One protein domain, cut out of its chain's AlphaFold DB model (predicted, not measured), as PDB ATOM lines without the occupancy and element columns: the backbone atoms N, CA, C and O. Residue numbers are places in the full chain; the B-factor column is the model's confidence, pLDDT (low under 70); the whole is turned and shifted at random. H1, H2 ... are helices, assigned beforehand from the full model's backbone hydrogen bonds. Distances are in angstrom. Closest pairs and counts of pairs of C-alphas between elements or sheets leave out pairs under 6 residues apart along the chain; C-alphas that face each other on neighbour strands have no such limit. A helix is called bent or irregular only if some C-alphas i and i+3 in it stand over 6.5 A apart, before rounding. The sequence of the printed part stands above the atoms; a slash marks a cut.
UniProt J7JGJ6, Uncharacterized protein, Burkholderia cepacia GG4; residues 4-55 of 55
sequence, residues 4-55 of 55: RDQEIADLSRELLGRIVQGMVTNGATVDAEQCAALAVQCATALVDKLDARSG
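Overview. This is residues 4 to 55 of the 55 residues of an uncharacterized protein of Burkholderia cepacia GG4 (UniProt J7JGJ6). Two long helices form an open V, with H1 as one arm, H2 as the other and residues 26 to 31 making the turn between them. The arms are of similar length and do not pack on each other, and at the open end the C-alphas of Arg 4 and Gly 55 are 26.8 A apart. The printed part has 52 residues, with two named helices in the order H1, H2 and no named strand, and its class is all helix. It is only just loose, close to extended, with a radius of gyration of the C-alphas of 14.5 A. Its spans are 44 by 29 by 10 A, an outline that is only just flat.

Along the chain. H1 holds residues 4 to 25 and measures 31.7 A from its first C-alpha, at (33.244, 14.950, -27.544), to its last, at (44.145, -6.839, -47.793). H2, the longest helix by residues, holds residues 32 to 54 and measures 33.0 A. It begins with C-alpha 32 at (35.599, 3.370, -56.366) and ends with C-alpha 54 at (13.187, 19.094, -37.921). From first to last C-alpha, x rises while y and z fall in H1; in H2 x falls while y and z rise.

Arrangement. H1 and H2 are apart, with no C-alpha of the one within 8 A of the other. A short link of 6 residues joins them. Residues 4 to 19 and 21 to 25 of H1 stand free, and so do residues 32 to 54 of H2. In H1 and H2 every O i to N i+4 pair is within hydrogen-bond range. Neither helix is bent.

Size, cuts and confidence. The two C-alphas farthest apart are those of Gly 27 and Gly 55, at 44.5 A. The printed part has no cut and ends at the chain's last residue. The mean pLDDT of the printed part is 86.2, and residue 55 is the one printed residue under 70.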
ATOM      1  N   ARG A   4      33.514  16.385 -27.652       87.69
ATOM      2  CA  ARG A   4      33.244  14.950 -27.544       87.69
ATOM      3  C   ARG A   4      32.701  14.345 -28.843       87.69
ATOM      4  O   ARG A   4      33.054  13.220 -29.179       87.69
ATOM      5  N   ASP A   5      31.856  15.071 -29.578       87.50
ATOM      6  CA  ASP A   5      31.346  14.606 -30.878       87.50
ATOM      7  C   ASP A   5      32.480  14.512 -31.909       87.50
ATOM      8  O   ASP A   5      32.509  13.584 -32.716       87.50
ATOM      9  N   GLN A   6      33.427  15.452 -31.855       88.44
ATOM     10  CA  GLN A   6      34.603  15.468 -32.722       88.44
ATOM     11  C   GLN A   6      35.504  14.254 -32.456       88.44
ATOM     12  O   GLN A   6      35.876  13.538 -33.381       88.44
ATOM     13  N   GLU A   7      35.779  13.982 -31.181       92.19
ATOM     14  CA  GLU A   7      36.627  12.871 -30.744       92.19
ATOM     15  C   GLU A   7      36.020  11.508 -31.124       92.19
ATOM     16  O   GLU A   7      36.709  10.620 -31.631       92.19
ATOM     17  N   ILE A   8      34.696  11.359 -30.984       91.69
ATOM     18  CA  ILE A   8      33.967  10.171 -31.449       91.69
ATOM     19  C   ILE A   8      34.062  10.031 -32.973       91.69
ATOM     20  O   ILE A   8      34.245   8.917 -33.473       91.69
ATOM     21  N   ALA A   9      33.934  11.128 -33.722       86.94
ATOM     22  CA  ALA A   9      34.026  11.104 -35.179       86.94
ATOM     23  C   ALA A   9      35.425  10.686 -35.656       86.94
ATOM     24  O   ALA A   9      35.539   9.884 -36.586       86.94
ATOM     25  N   ASP A  10      36.477  11.169 -34.999       92.62
ATOM     26  CA  ASP A  10      37.857  10.829 -35.342       92.62
ATOM     27  C   ASP A  10      38.187   9.367 -35.007       92.62
ATOM     28  O   ASP A  10      38.705   8.651 -35.869       92.62
ATOM     29  N   LEU A  11      37.777   8.873 -33.832       93.88
ATOM     30  CA  LEU A  11      37.901   7.452 -33.472       93.88
ATOM     31  C   LEU A  11      37.130   6.547 -34.440       93.88
ATOM     32  O   LEU A  11      37.626   5.502 -34.867       93.88
ATOM     33  N   SER A  12      35.919   6.958 -34.821       87.94
ATOM     34  CA  SER A  12      35.094   6.219 -35.780       87.94
ATOM     35  C   SER A  12      35.748   6.175 -37.161       87.94
ATOM     36  O   SER A  12      35.744   5.124 -37.805       87.94
ATOM     37  N   ARG A  13      36.353   7.285 -37.607       89.75
ATOM     38  CA  ARG A  13      37.091   7.352 -38.876       89.75
ATOM     39  C   ARG A  13      38.296   6.413 -38.862       89.75
ATOM     40  O   ARG A  13      38.494   5.678 -39.828       89.75
ATOM     41  N   GLU A  14      39.075   6.412 -37.784       93.81
ATOM     42  CA  GLU A  14      40.245   5.540 -37.652       93.81
ATOM     43  C   GLU A  14      39.856   4.055 -37.681       93.81
ATOM     44  O   GLU A  14      40.435   3.269 -38.435       93.81
ATOM     45  N   LEU A  15      38.840   3.670 -36.901       92.06
ATOM     46  CA  LEU A  15      38.349   2.295 -36.856       92.06
ATOM     47  C   LEU A  15      37.840   1.831 -38.226       92.06
ATOM     48  O   LEU A  15      38.190   0.741 -38.682       92.06
ATOM     49  N   LEU A  16      37.049   2.669 -38.901       89.00
ATOM     50  CA  LEU A  16      36.510   2.362 -40.223       89.00
ATOM     51  C   LEU A  16      37.629   2.218 -41.265       89.00
ATOM     52  O   LEU A  16      37.594   1.288 -42.069       89.00
ATOM     53  N   GLY A  17      38.663   3.062 -41.196       88.06
ATOM     54  CA  GLY A  17      39.859   2.943 -42.031       88.06
ATOM     55  C   GLY A  17      40.566   1.595 -41.865       88.06
ATOM     56  O   GLY A  17      40.870   0.933 -42.857       88.06
ATOM     57  N   ARG A  18      40.749   1.135 -40.620       88.75
ATOM     58  CA  ARG A  18      41.354  -0.180 -40.331       88.75
ATOM     59  C   ARG A  18      40.516  -1.341 -40.875       88.75
ATOM     60  O   ARG A  18      41.079  -2.293 -41.412       88.75
ATOM     61  N   ILE A  19      39.188  -1.261 -40.772       85.75
ATOM     62  CA  ILE A  19      38.271  -2.282 -41.309       85.75
ATOM     63  C   ILE A  19      38.384  -2.356 -42.832       85.75
ATOM     64  O   ILE A  19      38.582  -3.441 -43.379       85.75
ATOM     65  N   VAL A  20      38.300  -1.210 -43.515       83.81
ATOM     66  CA  VAL A  20      38.409  -1.140 -44.980       83.81
ATOM     67  C   VAL A  20      39.766  -1.666 -45.438       83.81
ATOM     68  O   VAL A  20      39.826  -2.502 -46.336       83.81
ATOM     69  N   GLN A  21      40.854  -1.257 -44.785       82.62
ATOM     70  CA  GLN A  21      42.192  -1.739 -45.114       82.62
ATOM     71  C   GLN A  21      42.318  -3.261 -44.936       82.62
ATOM     72  O   GLN A  21      42.875  -3.930 -45.807       82.62
ATOM     73  N   GLY A  22      41.773  -3.828 -43.853       84.50
ATOM     74  CA  GLY A  22      41.743  -5.277 -43.633       84.50
ATOM     75  C   GLY A  22      40.935  -6.025 -44.698       84.50
ATOM     76  O   GLY A  22      41.389  -7.041 -45.216       84.50
ATOM     77  N   MET A  23      39.776  -5.490 -45.088       80.88
ATOM     78  CA  MET A  23      38.939  -6.040 -46.160       80.88
ATOM     79  C   MET A  23      39.683  -6.067 -47.502       80.88
ATOM     80  O   MET A  23      39.722  -7.108 -48.157       80.88
ATOM     81  N   VAL A  24      40.323  -4.954 -47.877       84.06
ATOM     82  CA  VAL A  24      41.124  -4.843 -49.110       84.06
ATOM     83  C   VAL A  24      42.297  -5.824 -49.091       84.06
ATOM     84  O   VAL A  24      42.530  -6.534 -50.066       84.06
ATOM     85  N   THR A  25      43.008  -5.914 -47.962       86.44
ATOM     86  CA  THR A  25      44.145  -6.839 -47.793       86.44
ATOM     87  C   THR A  25      43.711  -8.302 -47.938       86.44
ATOM     88  O   THR A  25      44.457  -9.118 -48.472       86.44
ATOM     89  N   ASN A  26      42.481  -8.623 -47.532       83.44
ATOM     90  CA  ASN A  26      41.882  -9.953 -47.646       83.44
ATOM     91  C   ASN A  26      41.241 -10.227 -49.022       83.44
ATOM     92  O   ASN A  26      40.524 -11.214 -49.179       83.44
ATOM     93  N   GLY A  27      41.495  -9.375 -50.021       79.69
ATOM     94  CA  GLY A  27      41.064  -9.580 -51.405       79.69
ATOM     95  C   GLY A  27      39.670  -9.048 -51.735       79.69
ATOM     96  O   GLY A  27      39.178  -9.308 -52.832       79.69
ATOM     97  N   ALA A  28      39.028  -8.293 -50.836       81.44
ATOM     98  CA  ALA A  28      37.814  -7.570 -51.195       81.44
ATOM     99  C   ALA A  28      38.152  -6.483 -52.224       81.44
ATOM    100  O   ALA A  28      39.000  -5.619 -51.989       81.44
ATOM    101  N   THR A  29      37.481  -6.512 -53.371       78.56
ATOM    102  CA  THR A  29      37.635  -5.492 -54.407       78.56
ATOM    103  C   THR A  29      36.826  -4.257 -54.034       78.56
ATOM    104  O   THR A  29      35.611  -4.344 -53.858       78.56
ATOM    105  N   VAL A  30      37.492  -3.108 -53.924       74.94
ATOM    106  CA  VAL A  30      36.829  -1.813 -53.743       74.94
ATOM    107  C   VAL A  30      36.629  -1.190 -55.115       74.94
ATOM    108  O   VAL A  30      37.585  -0.750 -55.750       74.94
ATOM    109  N   ASP A  31      35.381  -1.165 -55.566       82.81
ATOM    110  CA  ASP A  31      34.977  -0.387 -56.728       82.81
ATOM    111  C   ASP A  31      34.755   1.066 -56.286       82.81
ATOM    112  O   ASP A  31      33.831   1.375 -55.528       82.81
ATOM    113  N   ALA A  32      35.637   1.960 -56.733       78.50
ATOM    114  CA  ALA A  32      35.599   3.370 -56.366       78.50
ATOM    115  C   ALA A  32      34.308   4.068 -56.829       78.50
ATOM    116  O   ALA A  32      33.801   4.939 -56.120       78.50
ATOM    117  N   GLU A  33      33.759   3.675 -57.980       79.44
ATOM    118  CA  GLU A  33      32.531   4.247 -58.532       79.44
ATOM    119  C   GLU A  33      31.318   3.783 -57.720       79.44
ATOM    120  O   GLU A  33      30.498   4.600 -57.292       79.44
ATOM    121  N   GLN A  34      31.264   2.488 -57.391       81.62
ATOM    122  CA  GLN A  34      30.223   1.943 -56.519       81.62
ATOM    123  C   GLN A  34      30.290   2.540 -55.104       81.62
ATOM    124  O   GLN A  34      29.256   2.884 -54.526       81.62
ATOM    125  N   CYS A  35      31.491   2.720 -54.547       83.56
ATOM    126  CA  CYS A  35      31.677   3.369 -53.250       83.56
ATOM    127  C   CYS A  35      31.216   4.830 -53.260       83.56
ATOM    128  O   CYS A  35      30.540   5.254 -52.322       83.56
ATOM    129  N   ALA A  36      31.534   5.592 -54.310       79.25
ATOM    130  CA  ALA A  36      31.068   6.968 -54.450       79.25
ATOM    131  C   ALA A  36      29.534   7.035 -54.547       79.25
ATOM    132  O   ALA A  36      28.907   7.830 -53.845       79.25
ATOM    133  N   ALA A  37      28.917   6.154 -55.342       87.06
ATOM    134  CA  ALA A  37      27.464   6.075 -55.471       87.06
ATOM    135  C   ALA A  37      26.775   5.733 -54.138       87.06
ATOM    136  O   ALA A  37      25.761   6.339 -53.786       87.06
ATOM    137  N   LEU A  38      27.334   4.793 -53.369       86.44
ATOM    138  CA  LEU A  38      26.832   4.436 -52.041       86.44
ATOM    139  C   LEU A  38      27.008   5.576 -51.030       86.44
ATOM    140  O   LEU A  38      26.107   5.824 -50.233       86.44
ATOM    141  N   ALA A  39      28.128   6.302 -51.072       85.44
ATOM    142  CA  ALA A  39      28.359   7.448 -50.195       85.44
ATOM    143  C   ALA A  39      27.315   8.555 -50.419       85.44
ATOM    144  O   ALA A  39      26.771   9.084 -49.448       85.44
ATOM    145  N   VAL A  40      26.987   8.854 -51.681       90.31
ATOM    146  CA  VAL A  40      25.924   9.809 -52.031       90.31
ATOM    147  C   VAL A  40      24.573   9.333 -51.495       90.31
ATOM    148  O   VAL A  40      23.892  10.101 -50.825       90.31
ATOM    149  N   GLN A  41      24.214   8.060 -51.697       89.94
ATOM    150  CA  GLN A  41      22.957   7.501 -51.178       89.94
ATOM    151  C   GLN A  41      22.862   7.587 -49.649       89.94
ATOM    152  O   GLN A  41      21.830   7.992 -49.114       89.94
ATOM    153  N   CYS A  42      23.940   7.245 -48.939       90.62
ATOM    154  CA  CYS A  42      24.005   7.358 -47.484       90.62
ATOM    155  C   CYS A  42      23.833   8.807 -47.015       90.62
ATOM    156  O   CYS A  42      23.103   9.051 -46.055       90.62
ATOM    157  N   ALA A  43      24.480   9.762 -47.690       87.88
ATOM    158  CA  ALA A  43      24.355  11.180 -47.373       87.88
ATOM    159  C   ALA A  43      22.926  11.690 -47.609       87.88
ATOM    160  O   ALA A  43      22.365  12.328 -46.723       87.88
ATOM    161  N   THR A  44      22.308  11.353 -48.746       91.88
ATOM    162  CA  THR A  44      20.910  11.701 -49.046       91.88
ATOM    163  C   THR A  44      19.960  11.144 -47.990       91.88
ATOM    164  O   THR A  44      19.202  11.898 -47.392       91.88
ATOM    165  N   ALA A  45      20.073   9.854 -47.659       94.00
ATOM    166  CA  ALA A  45      19.222   9.232 -46.646       94.00
ATOM    167  C   ALA A  45      19.405   9.841 -45.243       94.00
ATOM    168  O   ALA A  45      18.481   9.822 -44.429       94.00
ATOM    169  N   LEU A  46      20.600  10.352 -44.926       91.19
ATOM    170  CA  LEU A  46      20.854  11.065 -43.674       91.19
ATOM    171  C   LEU A  46      20.156  12.430 -43.664       91.19
ATOM    172  O   LEU A  46      19.524  12.765 -42.664       91.19
ATOM    173  N   VAL A  47      20.259  13.187 -44.760       91.94
ATOM    174  CA  VAL A  47      19.585  14.484 -44.926       91.94
ATOM    175  C   VAL A  47      18.074  14.312 -44.806       91.94
ATOM    176  O   VAL A  47      17.473  14.963 -43.959       91.94
ATOM    177  N   ASP A  48      17.490  13.346 -45.520       93.75
ATOM    178  CA  ASP A  48      16.049  13.069 -45.465       93.75
ATOM    179  C   ASP A  48      15.573  12.773 -44.031       93.75
ATOM    180  O   ASP A  48      14.524  13.241 -43.589       93.75
ATOM    181  N   LYS A  49      16.362  12.007 -43.263       92.38
ATOM    182  CA  LYS A  49      16.058  11.701 -41.854       92.38
ATOM    183  C   LYS A  49      16.181  12.914 -40.936       92.38
ATOM    184  O   LYS A  49      15.459  12.980 -39.940       92.38
ATOM    185  N   LEU A  50      17.120  13.816 -41.207       90.25
ATOM    186  CA  LEU A  50      17.288  15.048 -40.438       90.25
ATOM    187  C   LEU A  50      16.139  16.015 -40.722       90.25
ATOM    188  O   LEU A  50      15.525  16.494 -39.772       90.25
ATOM    189  N   ASP A  51      15.791  16.207 -41.994       90.44
ATOM    190  CA  ASP A  51      14.658  17.032 -42.415       90.44
ATOM    191  C   ASP A  51      13.349  16.523 -41.796       90.44
ATOM    192  O   ASP A  51      12.600  17.297 -41.201       90.44
ATOM    193  N   ALA A  52      13.120  15.204 -41.811       91.00
ATOM    194  CA  ALA A  52      11.955  14.580 -41.179       91.00
ATOM    195  C   ALA A  52      11.897  14.734 -39.647       91.00
ATOM    196  O   ALA A  52      10.842  14.532 -39.053       91.00
ATOM    197  N   ARG A  53      13.021  15.041 -38.985       83.31
ATOM    198  CA  ARG A  53      13.095  15.261 -37.530       83.31
ATOM    199  C   ARG A  53      12.978  16.742 -37.153       83.31
ATOM    200  O   ARG A  53      12.731  17.047 -35.987       83.31
ATOM    201  N   SER A  54      13.223  17.640 -38.105       76.94
ATOM    202  CA  SER A  54      13.187  19.094 -37.921       76.94
ATOM    203  C   SER A  54      11.849  19.739 -38.304       76.94
ATOM    204  O   SER A  54      11.637  20.892 -37.923       76.94
ATOM    205  N   GLY A  55      10.975  19.029 -39.026       55.41
ATOM    206  CA  GLY A  55       9.570  19.401 -39.269       55.41
ATOM    207  C   GLY A  55       8.617  18.842 -38.220       55.41
ATOM    208  O   GLY A  55       7.581  19.502 -37.988       55.41
TER     209      GLY A  55